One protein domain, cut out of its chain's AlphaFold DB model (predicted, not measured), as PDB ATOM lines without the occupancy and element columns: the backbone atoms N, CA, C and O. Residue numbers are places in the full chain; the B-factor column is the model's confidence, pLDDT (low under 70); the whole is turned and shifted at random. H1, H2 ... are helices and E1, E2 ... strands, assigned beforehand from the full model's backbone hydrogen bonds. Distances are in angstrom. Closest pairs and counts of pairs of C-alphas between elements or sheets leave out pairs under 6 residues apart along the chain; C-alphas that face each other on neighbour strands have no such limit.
ATOM      1  N   GLY A 118     122.546  -6.996  11.607       79.81
ATOM      2  CA  GLY A 118     122.910  -6.948  10.189       79.81
ATOM      3  C   GLY A 118     122.375  -8.108   9.336       79.81
ATOM      4  O   GLY A 118     121.538  -8.889   9.785       79.81
ATOM      5  N   SER A 119     122.827  -8.208   8.080       85.00
ATOM      6  CA  SER A 119     122.395  -9.255   7.139       85.00
ATOM      7  C   SER A 119     123.140 -10.573   7.343       85.00
ATOM      8  O   SER A 119     124.323 -10.584   7.680       85.00
ATOM      9  N   LEU A 120     122.480 -11.699   7.070       87.94
ATOM     10  CA  LEU A 120     123.087 -13.030   7.096       87.94
ATOM     11  C   LEU A 120     124.314 -13.103   6.174       87.94
ATOM     12  O   LEU A 120     125.294 -13.754   6.520       87.94
ATOM     13  N   HIS A 121     124.300 -12.387   5.046       83.81
ATOM     14  CA  HIS A 121     125.451 -12.266   4.150       83.81
ATOM     15  C   HIS A 121     126.715 -11.824   4.896       83.81
ATOM     16  O   HIS A 121     127.740 -12.488   4.789       83.81
ATOM     17  N   ARG A 122     126.624 -10.779   5.729       79.50
ATOM     18  CA  ARG A 122     127.755 -10.269   6.523       79.50
ATOM     19  C   ARG A 122     128.290 -11.298   7.524       79.50
ATOM     20  O   ARG A 122     129.486 -11.331   7.790       79.50
ATOM     21  N   TRP A 123     127.415 -12.138   8.074       82.94
ATOM     22  CA  TRP A 123     127.799 -13.204   9.006       82.94
ATOM     23  C   TRP A 123     128.424 -14.419   8.314       82.94
ATOM     24  O   TRP A 123     129.226 -15.132   8.916       82.94
ATOM     25  N   LEU A 124     128.042 -14.684   7.063       83.31
ATOM     26  CA  LEU A 124     128.573 -15.794   6.268       83.31
ATOM     27  C   LEU A 124     129.856 -15.420   5.516       83.31
ATOM     28  O   LEU A 124     130.702 -16.288   5.306       83.31
ATOM     29  N   HIS A 125     129.999 -14.147   5.150       77.69
ATOM     30  CA  HIS A 125     131.118 -13.583   4.404       77.69
ATOM     31  C   HIS A 125     131.719 -12.418   5.201       77.69
ATOM     32  O   HIS A 125     131.446 -11.253   4.910       77.69
ATOM     33  N   PRO A 126     132.481 -12.704   6.270       65.88
ATOM     34  CA  PRO A 126     133.144 -11.665   7.037       65.88
ATOM     35  C   PRO A 126     134.281 -11.060   6.199       65.88
ATOM     36  O   PRO A 126     135.440 -11.429   6.343       65.88
ATOM     37  N   ASP A 127     133.951 -10.083   5.355       56.81
ATOM     38  CA  ASP A 127     134.919  -9.283   4.586       56.81
ATOM     39  C   ASP A 127     135.736  -8.326   5.480       56.81
ATOM     40  O   ASP A 127     136.586  -7.570   5.014       56.81
ATOM     41  N   LEU A 128     135.500  -8.356   6.797       54.19
ATOM     42  CA  LEU A 128     136.184  -7.535   7.785       54.19
ATOM     43  C   LEU A 128     137.029  -8.417   8.718       54.19
ATOM     44  O   LEU A 128     136.464  -9.175   9.515       54.19
ATOM     45  N   PRO A 129     138.369  -8.246   8.728       52.19
ATOM     46  CA  PRO A 129     139.282  -8.894   9.678       52.19
ATOM     47  C   PRO A 129     138.855  -8.746  11.146       52.19
ATOM     48  O   PRO A 129     139.194  -9.575  11.983       52.19
ATOM     49  N   GLN A 130     138.072  -7.710  11.460       52.03
ATOM     50  CA  GLN A 130     137.586  -7.395  12.803       52.03
ATOM     51  C   GLN A 130     136.502  -8.366  13.312       52.03
ATOM     52  O   GLN A 130     136.502  -8.676  14.497       52.03
ATOM     53  N   LEU A 131     135.615  -8.891  12.451       51.62
ATOM     54  CA  LEU A 131     134.589  -9.871  12.863       51.62
ATOM     55  C   LEU A 131     135.191 -11.266  13.062       51.62
ATOM     56  O   LEU A 131     134.857 -11.956  14.025       51.62
ATOM     57  N   ALA A 132     136.142 -11.637  12.200       52.12
ATOM     58  CA  ALA A 132     136.946 -12.842  12.376       52.12
ATOM     59  C   ALA A 132     137.810 -12.763  13.651       52.12
ATOM     60  O   ALA A 132     137.881 -13.735  14.399       52.12
ATOM     61  N   ALA A 133     138.395 -11.594  13.954       51.84
ATOM     62  CA  ALA A 133     139.166 -11.358  15.180       51.84
ATOM     63  C   ALA A 133     138.313 -11.353  16.463       51.84
ATOM     64  O   ALA A 133     138.834 -11.636  17.539       51.84
ATOM     65  N   GLN A 134     137.009 -11.065  16.362       56.69
ATOM     66  CA  GLN A 134     136.053 -11.149  17.475       56.69
ATOM     67  C   GLN A 134     135.436 -12.551  17.643       56.69
ATOM     68  O   GLN A 134     134.635 -12.754  18.551       56.69
ATOM     69  N   GLY A 135     135.788 -13.524  16.790       54.12
ATOM     70  CA  GLY A 135     135.295 -14.904  16.889       54.12
ATOM     71  C   GLY A 135     133.794 -15.069  16.614       54.12
ATOM     72  O   GLY A 135     133.222 -16.106  16.940       54.12
ATOM     73  N   LEU A 136     133.147 -14.065  16.014       63.47
ATOM     74  CA  LEU A 136     131.705 -14.034  15.753       63.47
ATOM     75  C   LEU A 136     131.362 -14.840  14.490       63.47
ATOM     76  O   LEU A 136     130.960 -14.300  13.462       63.47
ATOM     77  N   VAL A 137     131.549 -16.158  14.563       73.19
ATOM     78  CA  VAL A 137     131.143 -17.113  13.525       73.19
ATOM     79  C   VAL A 137     129.831 -17.760  13.950       73.19
ATOM     80  O   VAL A 137     129.728 -18.284  15.055       73.19
ATOM     81  N   LEU A 138     128.832 -17.770  13.062       85.38
ATOM     82  CA  LEU A 138     127.595 -18.512  13.314       85.38
ATOM     83  C   LEU A 138     127.911 -20.005  13.441       85.38
ATOM     84  O   LEU A 138     128.402 -20.614  12.480       85.38
ATOM     85  N   ASP A 139     127.597 -20.593  14.592       87.62
ATOM     86  CA  ASP A 139     127.686 -22.032  14.797       87.62
ATOM     87  C   ASP A 139     126.589 -22.775  14.010       87.62
ATOM     88  O   ASP A 139     125.636 -22.193  13.478       87.62
ATOM     89  N   TRP A 140     126.750 -24.089  13.864       90.75
ATOM     90  CA  TRP A 140     125.814 -24.893  13.080       90.75
ATOM     91  C   TRP A 140     124.377 -24.895  13.636       90.75
ATOM     92  O   TRP A 140     123.448 -24.714  12.841       90.75
ATOM     93  N   PRO A 141     124.150 -25.040  14.958       94.50
ATOM     94  CA  PRO A 141     122.813 -24.914  15.534       94.50
ATOM     95  C   PRO A 141     122.133 -23.585  15.185       94.50
ATOM     96  O   PRO A 141     120.973 -23.589  14.770       94.50
ATOM     97  N   THR A 142     122.853 -22.463  15.261       92.12
ATOM     98  CA  THR A 142     122.300 -21.148  14.915       92.12
ATOM     99  C   THR A 142     121.966 -21.058  13.431       92.12
ATOM    100  O   THR A 142     120.865 -20.639  13.077       92.12
ATOM    101  N   ARG A 143     122.849 -21.530  12.540       93.50
ATOM    102  CA  ARG A 143     122.568 -21.583  11.088       93.50
ATOM    103  C   ARG A 143     121.317 -22.397  10.776       93.50
ATOM    104  O   ARG A 143     120.511 -21.990   9.942       93.50
ATOM    105  N   ARG A 144     121.136 -23.532  11.457       94.00
ATOM    106  CA  ARG A 144     119.941 -24.369  11.318       94.00
ATOM    107  C   ARG A 144     118.682 -23.619  11.757       94.00
ATOM    108  O   ARG A 144     117.688 -23.665  11.040       94.00
ATOM    109  N   ASN A 145     118.724 -22.923  12.890       95.56
ATOM    110  CA  ASN A 145     117.588 -22.136  13.380       95.56
ATOM    111  C   ASN A 145     117.247 -20.976  12.437       95.56
ATOM    112  O   ASN A 145     116.075 -20.754  12.146       95.56
ATOM    113  N   ILE A 146     118.260 -20.304  11.884       94.69
ATOM    114  CA  ILE A 146     118.089 -19.285  10.841       94.69
ATOM    115  C   ILE A 146     117.384 -19.886   9.618       94.69
ATOM    116  O   ILE A 146     116.396 -19.331   9.152       94.69
ATOM    117  N   ALA A 147     117.828 -21.043   9.122       95.00
ATOM    118  CA  ALA A 147     117.195 -21.687   7.972       95.00
ATOM    119  C   ALA A 147     115.725 -22.059   8.243       95.00
ATOM    120  O   ALA A 147     114.871 -21.840   7.384       95.00
ATOM    121  N   ILE A 148     115.426 -22.580   9.439       95.25
ATOM    122  CA  ILE A 148     114.057 -22.921   9.855       95.25
ATOM    123  C   ILE A 148     113.184 -21.669   9.908       95.25
ATOM    124  O   ILE A 148     112.159 -21.638   9.238       95.25
ATOM    125  N   GLY A 149     113.616 -20.615  10.604       96.69
ATOM    126  CA  GLY A 149     112.832 -19.383  10.700       96.69
ATOM    127  C   GLY A 149     112.628 -18.705   9.340       96.69
ATOM    128  O   GLY A 149     111.543 -18.213   9.037       96.69
ATOM    129  N   THR A 150     113.634 -18.720   8.456       95.69
ATOM    130  CA  THR A 150     113.461 -18.238   7.075       95.69
ATOM    131  C   THR A 150     112.400 -19.053   6.337       95.69
ATOM    132  O   THR A 150     111.540 -18.483   5.667       95.69
ATOM    133  N   VAL A 151     112.420 -20.377   6.473       94.31
ATOM    134  CA  VAL A 151     111.407 -21.258   5.883       94.31
ATOM    135  C   VAL A 151     110.017 -20.989   6.457       94.31
ATOM    136  O   VAL A 151     109.069 -20.900   5.684       94.31
ATOM    137  N   GLU A 152     109.876 -20.797   7.765       95.69
ATOM    138  CA  GLU A 152     108.598 -20.473   8.411       95.69
ATOM    139  C   GLU A 152     108.006 -19.171   7.850       95.69
ATOM    140  O   GLU A 152     106.845 -19.143   7.430       95.69
ATOM    141  N   GLY A 153     108.829 -18.126   7.713       95.62
ATOM    142  CA  GLY A 153     108.426 -16.877   7.061       95.62
ATOM    143  C   GLY A 153     107.990 -17.068   5.604       95.62
ATOM    144  O   GLY A 153     106.962 -16.534   5.188       95.62
ATOM    145  N   LEU A 154     108.720 -17.870   4.822       93.75
ATOM    146  CA  LEU A 154     108.348 -18.181   3.435       93.75
ATOM    147  C   LEU A 154     107.068 -19.020   3.335       93.75
ATOM    148  O   LEU A 154     106.247 -18.795   2.446       93.75
ATOM    149  N   CYS A 155     106.871 -19.974   4.242       92.19
ATOM    150  CA  CYS A 155     105.649 -20.767   4.330       92.19
ATOM    151  C   CYS A 155     104.437 -19.871   4.580       92.19
ATOM    152  O   CYS A 155     103.425 -20.023   3.891       92.19
ATOM    153  N   TYR A 156     104.561 -18.911   5.500       94.38
ATOM    154  CA  TYR A 156     103.529 -17.913   5.751       94.38
ATOM    155  C   TYR A 156     103.208 -17.094   4.490       94.38
ATOM    156  O   TYR A 156     102.036 -16.934   4.150       94.38
ATOM    157  N   LEU A 157     104.222 -16.625   3.755       92.62
ATOM    158  CA  LEU A 157     104.012 -15.851   2.525       92.62
ATOM    159  C   LEU A 157     103.262 -16.641   1.445       92.62
ATOM    160  O   LEU A 157     102.372 -16.092   0.796       92.62
ATOM    161  N   HIS A 158     103.596 -17.917   1.253       89.88
ATOM    162  CA  HIS A 158     103.016 -18.723   0.176       89.88
ATOM    163  C   HIS A 158     101.666 -19.354   0.526       89.88
ATOM    164  O   HIS A 158     100.814 -19.459  -0.353       89.88
ATOM    165  N   HIS A 159     101.464 -19.773   1.777       87.00
ATOM    166  CA  HIS A 159     100.300 -20.584   2.166       87.00
ATOM    167  C   HIS A 159      99.491 -19.998   3.320       87.00
ATOM    168  O   HIS A 159      98.366 -20.431   3.550       87.00
ATOM    169  N   GLY A 160     100.030 -19.029   4.058       83.19
ATOM    170  CA  GLY A 160      99.344 -18.425   5.203       83.19
ATOM    171  C   GLY A 160      98.204 -17.480   4.816       83.19
ATOM    172  O   GLY A 160      97.584 -16.882   5.692       83.19
ATOM    173  N   ARG A 161      97.941 -17.289   3.514       84.06
ATOM    174  CA  ARG A 161      96.989 -16.303   2.986       84.06
ATOM    175  C   ARG A 161      96.235 -16.840   1.770       84.06
ATOM    176  O   ARG A 161      96.720 -17.722   1.072       84.06
ATOM    177  N   ASN A 162      95.089 -16.223   1.470       83.62
ATOM    178  CA  ASN A 162      94.259 -16.566   0.306       83.62
ATOM    179  C   ASN A 162      94.983 -16.351  -1.035       83.62
ATOM    180  O   ASN A 162      94.754 -17.092  -1.988       83.62
ATOM    181  N   HIS A 163      95.854 -15.342  -1.103       86.38
ATOM    182  CA  HIS A 163      96.690 -15.063  -2.267       86.38
ATOM    183  C   HIS A 163      98.163 -15.205  -1.876       86.38
ATOM    184  O   HIS A 163      98.617 -14.445  -1.009       86.38
ATOM    185  N   PRO A 164      98.907 -16.143  -2.493       89.06
ATOM    186  CA  PRO A 164     100.328 -16.318  -2.228       89.06
ATOM    187  C   PRO A 164     101.110 -15.040  -2.505       89.06
ATOM    188  O   PRO A 164     100.827 -14.325  -3.463       89.06
ATOM    189  N   ILE A 165     102.131 -14.776  -1.704       89.94
ATOM    190  CA  ILE A 165     103.060 -13.674  -1.921       89.94
ATOM    191  C   ILE A 165     104.394 -14.262  -2.348       89.94
ATOM    192  O   ILE A 165     105.019 -14.992  -1.587       89.94
ATOM    193  N   VAL A 166     104.840 -13.930  -3.555       87.88
ATOM    194  CA  VAL A 166     106.134 -14.371  -4.076       87.88
ATOM    195  C   VAL A 166     107.147 -13.256  -3.853       87.88
ATOM    196  O   VAL A 166     106.963 -12.149  -4.348       87.88
ATOM    197  N   HIS A 167     108.205 -13.535  -3.089       87.25
ATOM    198  CA  HIS A 167     109.187 -12.520  -2.682       87.25
ATOM    199  C   HIS A 167     110.134 -12.088  -3.817       87.25
ATOM    200  O   HIS A 167     110.559 -10.938  -3.871       87.25
ATOM    201  N   HIS A 168     110.481 -13.016  -4.714       82.19
ATOM    202  CA  HIS A 168     111.403 -12.860  -5.852       82.19
ATOM    203  C   HIS A 168     112.865 -12.480  -5.553       82.19
ATOM    204  O   HIS A 168     113.707 -12.682  -6.420       82.19
ATOM    205  N   ASN A 169     113.192 -11.998  -4.353       80.00
ATOM    206  CA  ASN A 169     114.550 -11.576  -3.991       80.00
ATOM    207  C   ASN A 169     115.048 -12.233  -2.690       80.00
ATOM    208  O   ASN A 169     115.443 -11.542  -1.759       80.00
ATOM    209  N   ILE A 170     114.925 -13.559  -2.570       86.19
ATOM    210  CA  ILE A 170     115.424 -14.291  -1.393       86.19
ATOM    211  C   ILE A 170     116.899 -14.625  -1.594       86.19
ATOM    212  O   ILE A 170     117.241 -15.409  -2.476       86.19
ATOM    213  N   ASN A 171     117.761 -14.037  -0.769       84.56
ATOM    214  CA  ASN A 171     119.191 -14.324  -0.713       84.56
ATOM    215  C   ASN A 171     119.745 -14.022   0.693       84.56
ATOM    216  O   ASN A 171     119.033 -13.550   1.577       84.56
ATOM    217  N   SER A 172     121.034 -14.285   0.922       85.62
ATOM    218  CA  SER A 172     121.662 -14.033   2.227       85.62
ATOM    219  C   SER A 172     121.687 -12.547   2.628       85.62
ATOM    220  O   SER A 172     121.723 -12.245   3.817       85.62
ATOM    221  N   ALA A 173     121.636 -11.607   1.679       82.69
ATOM    222  CA  ALA A 173     121.584 -10.173   1.976       82.69
ATOM    223  C   ALA A 173     120.168  -9.703   2.353       82.69
ATOM    224  O   ALA A 173     120.021  -8.760   3.126       82.69
ATOM    225  N   SER A 174     119.133 -10.386   1.855       86.12
ATOM    226  CA  SER A 174     117.724 -10.105   2.147       86.12
ATOM    227  C   SER A 174     117.235 -10.745   3.455       86.12
ATOM    228  O   SER A 174     116.097 -10.518   3.859       86.12
ATOM    229  N   ILE A 175     118.061 -11.560   4.117       90.75
ATOM    230  CA  ILE A 175     117.771 -12.140   5.434       90.75
ATOM    231  C   ILE A 175     118.536 -11.325   6.473       90.75
ATOM    232  O   ILE A 175     119.759 -11.419   6.560       90.75
ATOM    233  N   LEU A 176     117.829 -10.522   7.261       90.25
ATOM    234  CA  LEU A 176     118.408  -9.789   8.384       90.25
ATOM    235  C   LEU A 176     118.348 -10.634   9.652       90.25
ATOM    236  O   LEU A 176     117.437 -11.440   9.821       90.25
ATOM    237  N   LEU A 177     119.306 -10.447  10.550       90.69
ATOM    238  CA  LEU A 177     119.322 -11.091  11.856       90.69
ATOM    239  C   LEU A 177     118.966 -10.063  12.927       90.69
ATOM    240  O   LEU A 177     119.449  -8.927  12.896       90.69
ATOM    241  N   ASP A 178     118.092 -10.441  13.857       89.62
ATOM    242  CA  ASP A 178     117.852  -9.646  15.063       89.62
ATOM    243  C   ASP A 178     118.957  -9.861  16.114       89.62
ATOM    244  O   ASP A 178     119.902 -10.634  15.922       89.62
ATOM    245  N   THR A 179     118.847  -9.160  17.243       86.56
ATOM    246  CA  THR A 179     119.800  -9.255  18.362       86.56
ATOM    247  C   THR A 179     119.960 -10.669  18.925       86.56
ATOM    248  O   THR A 179     120.997 -10.972  19.509       86.56
ATOM    249  N   SER A 180     118.958 -11.529  18.742       89.75
ATOM    250  CA  SER A 180     118.940 -12.925  19.189       89.75
ATOM    251  C   SER A 180     119.287 -13.907  18.062       89.75
ATOM    252  O   SER A 180     119.113 -15.111  18.227       89.75
ATOM    253  N   LEU A 181     119.781 -13.401  16.925       90.50
ATOM    254  CA  LEU A 181     120.115 -14.164  15.720       90.50
ATOM    255  C   LEU A 181     118.917 -14.890  15.087       90.50
ATOM    256  O   LEU A 181     119.104 -15.847  14.334       90.50
ATOM    257  N   ASN A 182     117.691 -14.414  15.326       93.44
ATOM    258  CA  ASN A 182     116.532 -14.894  14.580       93.44
ATOM    259  C   ASN A 182     116.454 -14.203  13.211       93.44
ATOM    260  O   ASN A 182     116.737 -13.003  13.104       93.44
ATOM    261  N   PRO A 183     116.026 -14.924  12.161       94.75
ATOM    262  CA  PRO A 183     115.927 -14.373  10.819       94.75
ATOM    263  C   PRO A 183     114.698 -13.476  10.667       94.75
ATOM    264  O   PRO A 183     113.606 -13.809  11.132       94.75
ATOM    265  N   LYS A 184     114.866 -12.387   9.919       94.06
ATOM    266  CA  LYS A 184     113.818 -11.505   9.404       94.06
ATOM    267  C   LYS A 184     113.998 -11.366   7.896       94.06
ATOM    268  O   LYS A 184     114.993 -10.814   7.430       94.06
ATOM    269  N   ILE A 185     113.038 -11.867   7.126       92.75
ATOM    270  CA  ILE A 185     113.006 -11.680   5.673       92.75
ATOM    271  C   ILE A 185     112.720 -10.203   5.392       92.75
ATOM    272  O   ILE A 185     111.761  -9.652   5.934       92.75
ATOM    273  N   ALA A 186     113.545  -9.582   4.558       89.62
ATOM    274  CA  ALA A 186     113.453  -8.205   4.085       89.62
ATOM    275  C   ALA A 186     113.643  -8.153   2.557       89.62
ATOM    276  O   ALA A 186     113.888  -9.175   1.924       89.62
ATOM    277  N   GLY A 187     113.581  -6.958   1.954       85.19
ATOM    278  CA  GLY A 187     113.840  -6.782   0.517       85.19
ATOM    279  C   GLY A 187     112.624  -7.047  -0.375       85.19
ATOM    280  O   GLY A 187     112.749  -7.678  -1.425       85.19
ATOM    281  N   PHE A 188     111.457  -6.535   0.026       88.44
ATOM    282  CA  PHE A 188     110.168  -6.788  -0.623       88.44
ATOM    283  C   PHE A 188     109.881  -5.896  -1.853       88.44
ATOM    284  O   PHE A 188     108.757  -5.909  -2.352       88.44
ATOM    285  N   ASP A 189     110.861  -5.170  -2.408       81.94
ATOM    286  CA  ASP A 189     110.660  -4.290  -3.587       81.94
ATOM    287  C   ASP A 189     110.134  -5.046  -4.814       81.94
ATOM    288  O   ASP A 189     109.414  -4.518  -5.668       81.94
ATOM    289  N   PHE A 190     110.540  -6.309  -4.917       81.38
ATOM    290  CA  PHE A 190     110.190  -7.202  -6.012       81.38
ATOM    291  C   PHE A 190     109.063  -8.158  -5.646       81.38
ATOM    292  O   PHE A 190     108.632  -8.933  -6.496       81.38
ATOM    293  N   ALA A 191     108.564  -8.104  -4.411       86.81
ATOM    294  CA  ALA A 191     107.539  -9.023  -3.969       86.81
ATOM    295  C   ALA A 191     106.202  -8.723  -4.655       86.81
ATOM    296  O   ALA A 191     105.861  -7.566  -4.928       86.81
ATOM    297  N   ARG A 192     105.439  -9.772  -4.963       86.31
ATOM    298  CA  ARG A 192     104.159  -9.673  -5.672       86.31
ATOM    299  C   ARG A 192     103.118 -10.575  -5.032       86.31
ATOM    300  O   ARG A 192     103.405 -11.710  -4.661       86.31
ATOM    301  N   ILE A 193     101.895 -10.061  -4.931       87.88
ATOM    302  CA  ILE A 193     100.728 -10.845  -4.527       87.88
ATOM    303  C   ILE A 193     100.196 -11.566  -5.767       87.88
ATOM    304  O   ILE A 193      99.902 -10.938  -6.784       87.88
ATOM    305  N   ASN A 194     100.048 -12.881  -5.679       87.69
ATOM    306  CA  ASN A 194      99.488 -13.711  -6.729       87.69
ATOM    307  C   ASN A 194      97.956 -13.699  -6.675       87.69
ATOM    308  O   ASN A 194      97.312 -14.559  -6.067       87.69
ATOM    309  N   LEU A 195      97.369 -12.696  -7.324       86.75
ATOM    310  CA  LEU A 195      95.917 -12.524  -7.388       86.75
ATOM    311  C   LEU A 195      95.211 -13.625  -8.193       86.75
ATOM    312  O   LEU A 195      94.033 -13.874  -7.958       86.75
ATOM    313  N   ALA A 196      95.922 -14.313  -9.092       83.69
ATOM    314  CA  ALA A 196      95.377 -15.445  -9.843       83.69
ATOM    315  C   ALA A 196      95.166 -16.693  -8.960       83.69
ATOM    316  O   ALA A 196      94.394 -17.577  -9.321       83.69
ATOM    317  N   GLY A 197      95.795 -16.732  -7.781       75.81
ATOM    318  CA  GLY A 197      95.622 -17.782  -6.780       75.81
ATOM    319  C   GLY A 197      96.793 -18.768  -6.712       75.81
ATOM    320  O   GLY A 197      97.789 -18.617  -7.424       75.81
ATOM    321  N   PRO A 198      96.705 -19.771  -5.822       74.88
ATOM    322  CA  PRO A 198      97.724 -20.807  -5.678       74.88
ATOM    323  C   PRO A 198      98.020 -21.527  -6.998       74.88
ATOM    324  O   PRO A 198      97.134 -21.704  -7.834       74.88
ATOM    325  N   ASP A 199      99.280 -21.922  -7.191       74.06
ATOM    326  CA  ASP A 199      99.785 -22.632  -8.378       74.06
ATOM    327  C   ASP A 199      99.629 -21.902  -9.733       74.06
ATOM    328  O   ASP A 199     100.003 -22.448 -10.774       74.06
ATOM    329  N   GLN A 200      99.143 -20.656  -9.748       78.50
ATOM    330  CA  GLN A 200      99.100 -19.820 -10.952       78.50
ATOM    331  C   GLN A 200     100.408 -19.050 -11.143       78.50
ATOM    332  O   GLN A 200     101.007 -18.631 -10.155       78.50
ATOM    333  N   PRO A 201     100.865 -18.817 -12.383       71.75
ATOM    334  CA  PRO A 201     102.095 -18.073 -12.627       71.75
ATOM    335  C   PRO A 201     101.969 -16.601 -12.211       71.75
ATOM    336  O   PRO A 201     100.954 -15.957 -12.466       71.75
ATOM    337  N   VAL A 202     103.040 -16.047 -11.636       74.12
ATOM    338  CA  VAL A 202     103.143 -14.612 -11.319       74.12
ATOM    339  C   VAL A 202     103.969 -13.908 -12.400       74.12
ATOM    340  O   VAL A 202     104.998 -14.452 -12.812       74.12
ATOM    341  N   PRO A 203     103.558 -12.716 -12.872       69.56
ATOM    342  CA  PRO A 203     104.340 -11.936 -13.827       69.56
ATOM    343  C   PRO A 203     105.742 -11.605 -13.298       69.56
ATOM    344  O   PRO A 203     105.892 -11.129 -12.175       69.56
ATOM    345  N   ILE A 204     106.761 -11.810 -14.134       68.00
ATOM    346  CA  ILE A 204     108.186 -11.587 -13.811       68.00
ATOM    347  C   ILE A 204     108.811 -10.415 -14.583       68.00
ATOM    348  O   ILE A 204     110.026 -10.248 -14.579       68.00
ATOM    349  N   SER A 205     107.995  -9.600 -15.256       61.06
ATOM    350  CA  SER A 205     108.429  -8.564 -16.208       61.06
ATOM    351  C   SER A 205     109.335  -7.476 -15.619       61.06
ATOM    352  O   SER A 205     110.014  -6.781 -16.367       61.06
ATOM    353  N   GLU A 206     109.363  -7.322 -14.296       61.38
ATOM    354  CA  GLU A 206     110.199  -6.339 -13.599       61.38
ATOM    355  C   GLU A 206     111.496  -6.918 -13.007       61.38
ATOM    356  O   GLU A 206     112.277  -6.179 -12.401       61.38
ATOM    357  N   LEU A 207     111.739  -8.225 -13.155       63.84
ATOM    358  CA  LEU A 207     112.980  -8.852 -12.703       63.84
ATOM    359  C   LEU A 207     114.070  -8.622 -13.752       63.84
ATOM    360  O   LEU A 207     113.975  -9.093 -14.882       63.84
ATOM    361  N   THR A 208     115.113  -7.885 -13.379       58.41
ATOM    362  CA  THR A 208     116.276  -7.667 -14.245       58.41
ATOM    363  C   THR A 208     117.298  -8.787 -14.062       58.41
ATOM    364  O   THR A 208     117.380  -9.391 -12.994       58.41
ATOM    365  N   ALA A 209     118.143  -9.022 -15.072       50.25
ATOM    366  CA  ALA A 209     119.242  -9.990 -14.988       50.25
ATOM    367  C   ALA A 209     120.184  -9.726 -13.795       50.25
ATOM    368  O   ALA A 209     120.722 -10.664 -13.221       50.25
ATOM    369  N   ALA A 210     120.339  -8.466 -13.368       51.34
ATOM    370  CA  ALA A 210     121.131  -8.105 -12.191       51.34
ATOM    371  C   ALA A 210     120.575  -8.707 -10.886       51.34
ATOM    372  O   ALA A 210     121.350  -9.079 -10.010       51.34
ATOM    373  N   ASN A 211     119.253  -8.884 -10.789       55.69
ATOM    374  CA  ASN A 211     118.602  -9.548  -9.656       55.69
ATOM    375  C   ASN A 211     118.734 -11.077  -9.715       55.69
ATOM    376  O   ASN A 211     118.295 -11.763  -8.794       55.69
ATOM    377  N   MET A 212     119.273 -11.619 -10.817       54.88
ATOM    378  CA  MET A 212     119.181 -13.037 -11.142       54.88
ATOM    379  C   MET A 212     120.459 -13.850 -10.904       54.88
ATOM    380  O   MET A 212     120.438 -15.076 -11.004       54.88
ATOM    381  N   PHE A 213     121.581 -13.211 -10.576       56.75
ATOM    382  CA  PHE A 213     122.853 -13.920 -10.444       56.75
ATOM    383  C   PHE A 213     122.947 -14.694  -9.116       56.75
ATOM    384  O   PHE A 213     122.884 -14.117  -8.036       56.75
ATOM    385  N   GLY A 214     123.112 -16.019  -9.207       61.88
ATOM    386  CA  GLY A 214     123.444 -16.907  -8.081       61.88
ATOM    387  C   GLY A 214     122.273 -17.449  -7.251       61.88
ATOM    388  O   GLY A 214     122.480 -18.391  -6.496       61.88
ATOM    389  N   TYR A 215     121.062 -16.899  -7.405       67.88
ATOM    390  CA  TYR A 215     119.875 -17.278  -6.616       67.88
ATOM    391  C   TYR A 215     118.606 -17.418  -7.469       67.88
ATOM    392  O   TYR A 215     117.505 -17.285  -6.947       67.88
ATOM    393  N   THR A 216     118.725 -17.581  -8.791       66.88
ATOM    394  CA  THR A 216     117.566 -17.680  -9.696       66.88
ATOM    395  C   THR A 216     117.431 -19.066 -10.272       66.88
ATOM    396  O   THR A 216     118.383 -19.602 -10.839       66.88
ATOM    397  N   ALA A 217     116.202 -19.581 -10.221       66.88
ATOM    398  CA  ALA A 217     115.892 -20.879 -10.782       66.88
ATOM    399  C   ALA A 217     116.225 -20.952 -12.279       66.88
ATOM    400  O   ALA A 217     115.866 -20.032 -13.024       66.88
ATOM    401  N   PRO A 218     116.826 -22.052 -12.773       66.56
ATOM    402  CA  PRO A 218     117.241 -22.176 -14.172       66.56
ATOM    403  C   PRO A 218     116.131 -21.871 -15.191       66.56
ATOM    404  O   PRO A 218     116.381 -21.257 -16.227       66.56
ATOM    405  N   ALA A 219     114.882 -22.228 -14.877       63.50
ATOM    406  CA  ALA A 219     113.729 -21.938 -15.731       63.50
ATOM    407  C   ALA A 219     113.451 -20.430 -15.890       63.50
ATOM    408  O   ALA A 219     112.981 -20.001 -16.939       63.50
ATOM    409  N   LEU A 220     113.726 -19.609 -14.868       63.00
ATOM    410  CA  LEU A 220     113.583 -18.147 -14.943       63.00
ATOM    411  C   LEU A 220     114.675 -17.531 -15.815       63.00
ATOM    412  O   LEU A 220     114.379 -16.666 -16.637       63.00
ATOM    413  N   VAL A 221     115.909 -18.026 -15.684       60.28
ATOM    414  CA  VAL A 221     117.036 -17.594 -16.522       60.28
ATOM    415  C   VAL A 221     116.735 -17.868 -17.995       60.28
ATOM    416  O   VAL A 221     116.902 -16.982 -18.832       60.28
ATOM    417  N   TRP A 222     116.214 -19.061 -18.304       57.72
ATOM    418  CA  TRP A 222     115.856 -19.447 -19.668       57.72
ATOM    419  C   TRP A 222     114.787 -18.532 -20.281       57.72
ATOM    420  O   TRP A 222     114.997 -18.012 -21.375       57.72
ATOM    421  N   CYS A 223     113.677 -18.274 -19.578       57.69
ATOM    422  CA  CYS A 223     112.598 -17.411 -20.080       57.69
ATOM    423  C   CYS A 223     113.067 -15.976 -20.379       57.69
ATOM    424  O   CYS A 223     112.700 -15.404 -21.411       57.69
ATOM    425  N   CYS A 224     113.901 -15.400 -19.508       55.12
ATOM    426  CA  CYS A 224     114.437 -14.054 -19.711       55.12
ATOM    427  C   CYS A 224     115.427 -13.982 -20.883       55.12
ATOM    428  O   CYS A 224     115.463 -12.969 -21.575       55.12
ATOM    429  N   TRP A 225     116.185 -15.050 -21.149       52.94
ATOM    430  CA  TRP A 225     117.111 -15.120 -22.287       52.94
ATOM    431  C   TRP A 225     116.414 -15.422 -23.621       52.94
ATOM    432  O   TRP A 225     116.857 -14.946 -24.663       52.94
ATOM    433  N   SER A 226     115.305 -16.169 -23.614       47.22
ATOM    434  CA  SER A 226     114.555 -16.527 -24.828       47.22
ATOM    435  C   SER A 226     113.602 -15.435 -25.338       47.22
ATOM    436  O   SER A 226     112.944 -15.624 -26.362       47.22
ATOM    437  N   SER A 227     113.494 -14.304 -24.636       43.78
ATOM    438  CA  SER A 227     112.560 -13.219 -24.962       43.78
ATOM    439  C   SER A 227     113.016 -12.402 -26.187       43.78
ATOM    440  O   SER A 227     113.551 -11.306 -26.065       43.78
ATOM    441  N   SER A 228     112.758 -12.931 -27.388       34.03
ATOM    442  CA  SER A 228     112.398 -12.129 -28.572       34.03
ATOM    443  C   SER A 228     110.934 -11.657 -28.426       34.03
ATOM    444  O   SER A 228     110.184 -12.291 -27.675       34.03
ATOM    445  N   PRO A 229     110.486 -10.560 -29.074       38.66
ATOM    446  CA  PRO A 229     109.190  -9.945 -28.779       38.66
ATOM    447  C   PRO A 229     108.042 -10.878 -29.196       38.66
ATOM    448  O   PRO A 229     107.666 -10.927 -30.361       38.66
ATOM    449  N   GLY A 230     107.511 -11.649 -28.240       40.22
ATOM    450  CA  GLY A 230     106.361 -12.535 -28.454       40.22
ATOM    451  C   GLY A 230     106.294 -13.841 -27.647       40.22
ATOM    452  O   GLY A 230     105.298 -14.543 -27.785       40.22
ATOM    453  N   GLY A 231     107.276 -14.205 -26.810       34.03
ATOM    454  CA  GLY A 231     107.314 -15.546 -26.191       34.03
ATOM    455  C   GLY A 231     107.511 -15.594 -24.671       34.03
ATOM    456  O   GLY A 231     108.566 -15.215 -24.183       34.03
ATOM    457  N   CYS A 232     106.528 -16.177 -23.968       39.75
ATOM    458  CA  CYS A 232     106.515 -16.626 -22.559       39.75
ATOM    459  C   CYS A 232     106.619 -15.555 -21.448       39.75
ATOM    460  O   CYS A 232     107.673 -15.325 -20.867       39.75
ATOM    461  N   LEU A 233     105.466 -14.995 -21.055       45.72
ATOM    462  CA  LEU A 233     105.308 -14.066 -19.917       45.72
ATOM    463  C   LEU A 233     104.948 -14.743 -18.578       45.72
ATOM    464  O   LEU A 233     104.553 -14.066 -17.630       45.72
ATOM    465  N   THR A 234     105.036 -16.071 -18.478       46.72
ATOM    466  CA  THR A 234     104.622 -16.807 -17.273       46.72
ATOM    467  C   THR A 234     105.583 -17.952 -16.989       46.72
ATOM    468  O   THR A 234     105.941 -18.690 -17.904       46.72
ATOM    469  N   ASN A 235     106.008 -18.103 -15.730       42.38
ATOM    470  CA  ASN A 235     106.858 -19.218 -15.316       42.38
ATOM    471  C   ASN A 235     106.129 -20.135 -14.331       42.38
ATOM    472  O   ASN A 235     105.399 -19.657 -13.463       42.38
ATOM    473  N   ARG A 236     106.327 -21.452 -14.466       38.47
ATOM    474  CA  ARG A 236     105.851 -22.442 -13.489       38.47
ATOM    475  C   ARG A 236     106.864 -22.520 -12.347       38.47
ATOM    476  O   ARG A 236     108.060 -22.652 -12.591       38.47
ATOM    477  N   PHE A 237     106.389 -22.411 -11.111       41.34
ATOM    478  CA  PHE A 237     107.235 -22.415  -9.919       41.34
ATOM    479  C   PHE A 237     107.878 -23.785  -9.668       41.34
ATOM    480  O   PHE A 237     107.225 -24.819  -9.820       41.34
ATOM    481  N   TRP A 238     109.140 -23.785  -9.232       39.69
ATOM    482  CA  TRP A 238     109.771 -24.950  -8.612       39.69
ATOM    483  C   TRP A 238     109.404 -24.979  -7.133       39.69
ATOM    484  O   TRP A 238     109.378 -23.944  -6.466       39.69
ATOM    485  N   THR A 239     109.096 -26.167  -6.626       39.12
ATOM    486  CA  THR A 239     108.611 -26.346  -5.258       39.12
ATOM    487  C   THR A 239     109.529 -27.287  -4.501       39.12
ATOM    488  O   THR A 239     109.627 -28.458  -4.865       39.12
ATOM    489  N   ALA A 240     110.170 -26.802  -3.438       38.47
ATOM    490  CA  ALA A 240     110.785 -27.670  -2.443       38.47
ATOM    491  C   ALA A 240     109.697 -28.103  -1.452       38.47
ATOM    492  O   ALA A 240     108.949 -27.271  -0.937       38.47
ATOM    493  N   THR A 241     109.558 -29.403  -1.205       34.56
ATOM    494  CA  THR A 241     108.582 -29.914  -0.236       34.56
ATOM    495  C   THR A 241     109.163 -29.784   1.168       34.56
ATOM    496  O   THR A 241     110.222 -30.338   1.452       34.56
ATOM    497  N   TRP A 242     108.477 -29.061   2.050       38.47
ATOM    498  CA  TRP A 242     108.781 -29.029   3.481       38.47
ATOM    499  C   TRP A 242     107.723 -29.836   4.239       38.47
ATOM    500  O   TRP A 242     106.652 -30.110   3.692       38.47
ATOM    501  N   GLN A 243     108.059 -30.305   5.447       32.34
ATOM    502  CA  GLN A 243     107.291 -31.306   6.201       32.34
ATOM    503  C   GLN A 243     105.759 -31.129   6.093       32.34
ATOM    504  O   GLN A 243     105.247 -30.016   6.162       32.34
ATOM    505  N   HIS A 244     105.042 -32.254   5.966       39.44
ATOM    506  CA  HIS A 244     103.581 -32.352   5.766       39.44
ATOM    507  C   HIS A 244     103.050 -31.959   4.371       39.44
ATOM    508  O   HIS A 244     101.848 -31.793   4.197       39.44
ATOM    509  N   GLY A 245     103.907 -31.886   3.345       38.03
ATOM    510  CA  GLY A 245     103.459 -31.744   1.950       38.03
ATOM    511  C   GLY A 245     103.228 -30.300   1.491       38.03
ATOM    512  O   GLY A 245     102.727 -30.086   0.388       38.03
ATOM    513  N   HIS A 246     103.632 -29.312   2.293       41.47
ATOM    514  CA  HIS A 246     103.602 -27.903   1.905       41.47
ATOM    515  C   HIS A 246     104.756 -27.579   0.939       41.47
ATOM    516  O   HIS A 246     105.907 -27.969   1.155       41.47
ATOM    517  N   LYS A 247     104.442 -26.876  -0.155       46.38
ATOM    518  CA  LYS A 247     105.359 -26.576  -1.264       46.38
ATOM    519  C   LYS A 247     105.968 -25.186  -1.099       46.38
ATOM    520  O   LYS A 247     105.337 -24.189  -1.421       46.38
ATOM    521  N   ILE A 248     107.203 -25.084  -0.627       46.94
ATOM    522  CA  ILE A 248     107.884 -23.789  -0.549       46.94
ATOM    523  C   ILE A 248     108.377 -23.414  -1.945       46.94
ATOM    524  O   ILE A 248     109.174 -24.137  -2.548       46.94
ATOM    525  N   ILE A 249     107.913 -22.269  -2.448       48.31
ATOM    526  CA  ILE A 249     108.480 -21.635  -3.635       48.31
ATOM    527  C   ILE A 249     109.780 -20.957  -3.199       48.31
ATOM    528  O   ILE A 249     109.787 -19.838  -2.696       48.31
ATOM    529  N   VAL A 250     110.894 -21.660  -3.334       40.38
ATOM    530  CA  VAL A 250     112.228 -21.071  -3.192       40.38
ATOM    531  C   VAL A 250     112.802 -20.932  -4.589       40.38
ATOM    532  O   VAL A 250     112.702 -21.863  -5.390       40.38
TER     533      VAL A 250
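AT A GLANCE: This is residues 118 to 250 of the 252 residues of the protein "Protein kinase domain-containing protein" of Brachypodium distachyon (UniProt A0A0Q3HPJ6). One long helix, H3, has a small strand hairpin on each of two sides: E1 and E2 beside its residues 143 to 154, and E3 and E4 beside its residues 151 to 159. The short helices H1 and H2 lie toward one end of an elongated shape, and H4 and H5, close to each other and well away from H3, lie toward the other, with long loops making much of the rest. The printed part has 133 residues with five named helices and four named strands, in the order H1 H2 H3 E1 E2 H4 H5 E3 E4; under half of the residues are in named elements, and the class is mixed, helices and strands. Both two-stranded sheets are antiparallel. The whole is only just compact, close to loose, with a radius of gyration of the C-alphas of 16.8 A and spans of 55 by 35 by 22 A.

HOW THE PARTS SIT: Strands E1, residues 175 to 178, and E2, residues 183 to 185, form an antiparallel hairpin at 136 degrees; N 176 and O 184 are 2.9 A apart, within hydrogen-bond range. The closest C-alphas of H3, residues 140 to 159, and E2 are those of Ile 146 and Pro 183, 5.4 A apart. H1, residues 120 to 124, comes nearest to E1 at the C-alphas of Leu 120 and Ile 175, 5.6 A apart. E3, residues 240 to 242, and E4, residues 246 to 248, form the second antiparallel hairpin, at 134 degrees, with N 248 and O 240 2.8 A apart, within hydrogen-bond range. The closest C-alphas of H3 and E4 are those of Cys 155 and Ile 248, 6.2 A apart. H4, residues 209 to 212, and H5, residues 218 to 225, are close but not clearly touching: the C-alphas of Met 212 and Val 221, their closest, are 7.4 A apart. H2, residues 129 to 133, is apart from H3, and only just apart from H1, with closest C-alphas 8.5 A apart. In H1, H2, H3 and H5 every O i to N i+4 pair is within hydrogen-bond range; H4 is too short for such a pair.

IN THESE COORDINATES: H1 begins at C-alpha 120, (123.087, -13.030, 7.096). H3 is 28.1 A long, from C-alpha 140 at (125.814, -24.893, 13.080) to C-alpha 159. H5 is 10.8 A long and E1 9.9 A. E4 ends at C-alpha 248, (107.884, -23.789, -0.549).

THE WHOLE: The C-alphas of Gln 134 and Gly 230 are the two farthest apart, at 54.7 A. The printed part has no cut. The links H3 to E1, E2 to H4 and H5 to E3 are long; residues 165 to 166 pair with residues 192 to 193, antiparallel. The mean pLDDT of the printed part is 71.2, and residues 126 to 136 and 203 to 250 are under 70.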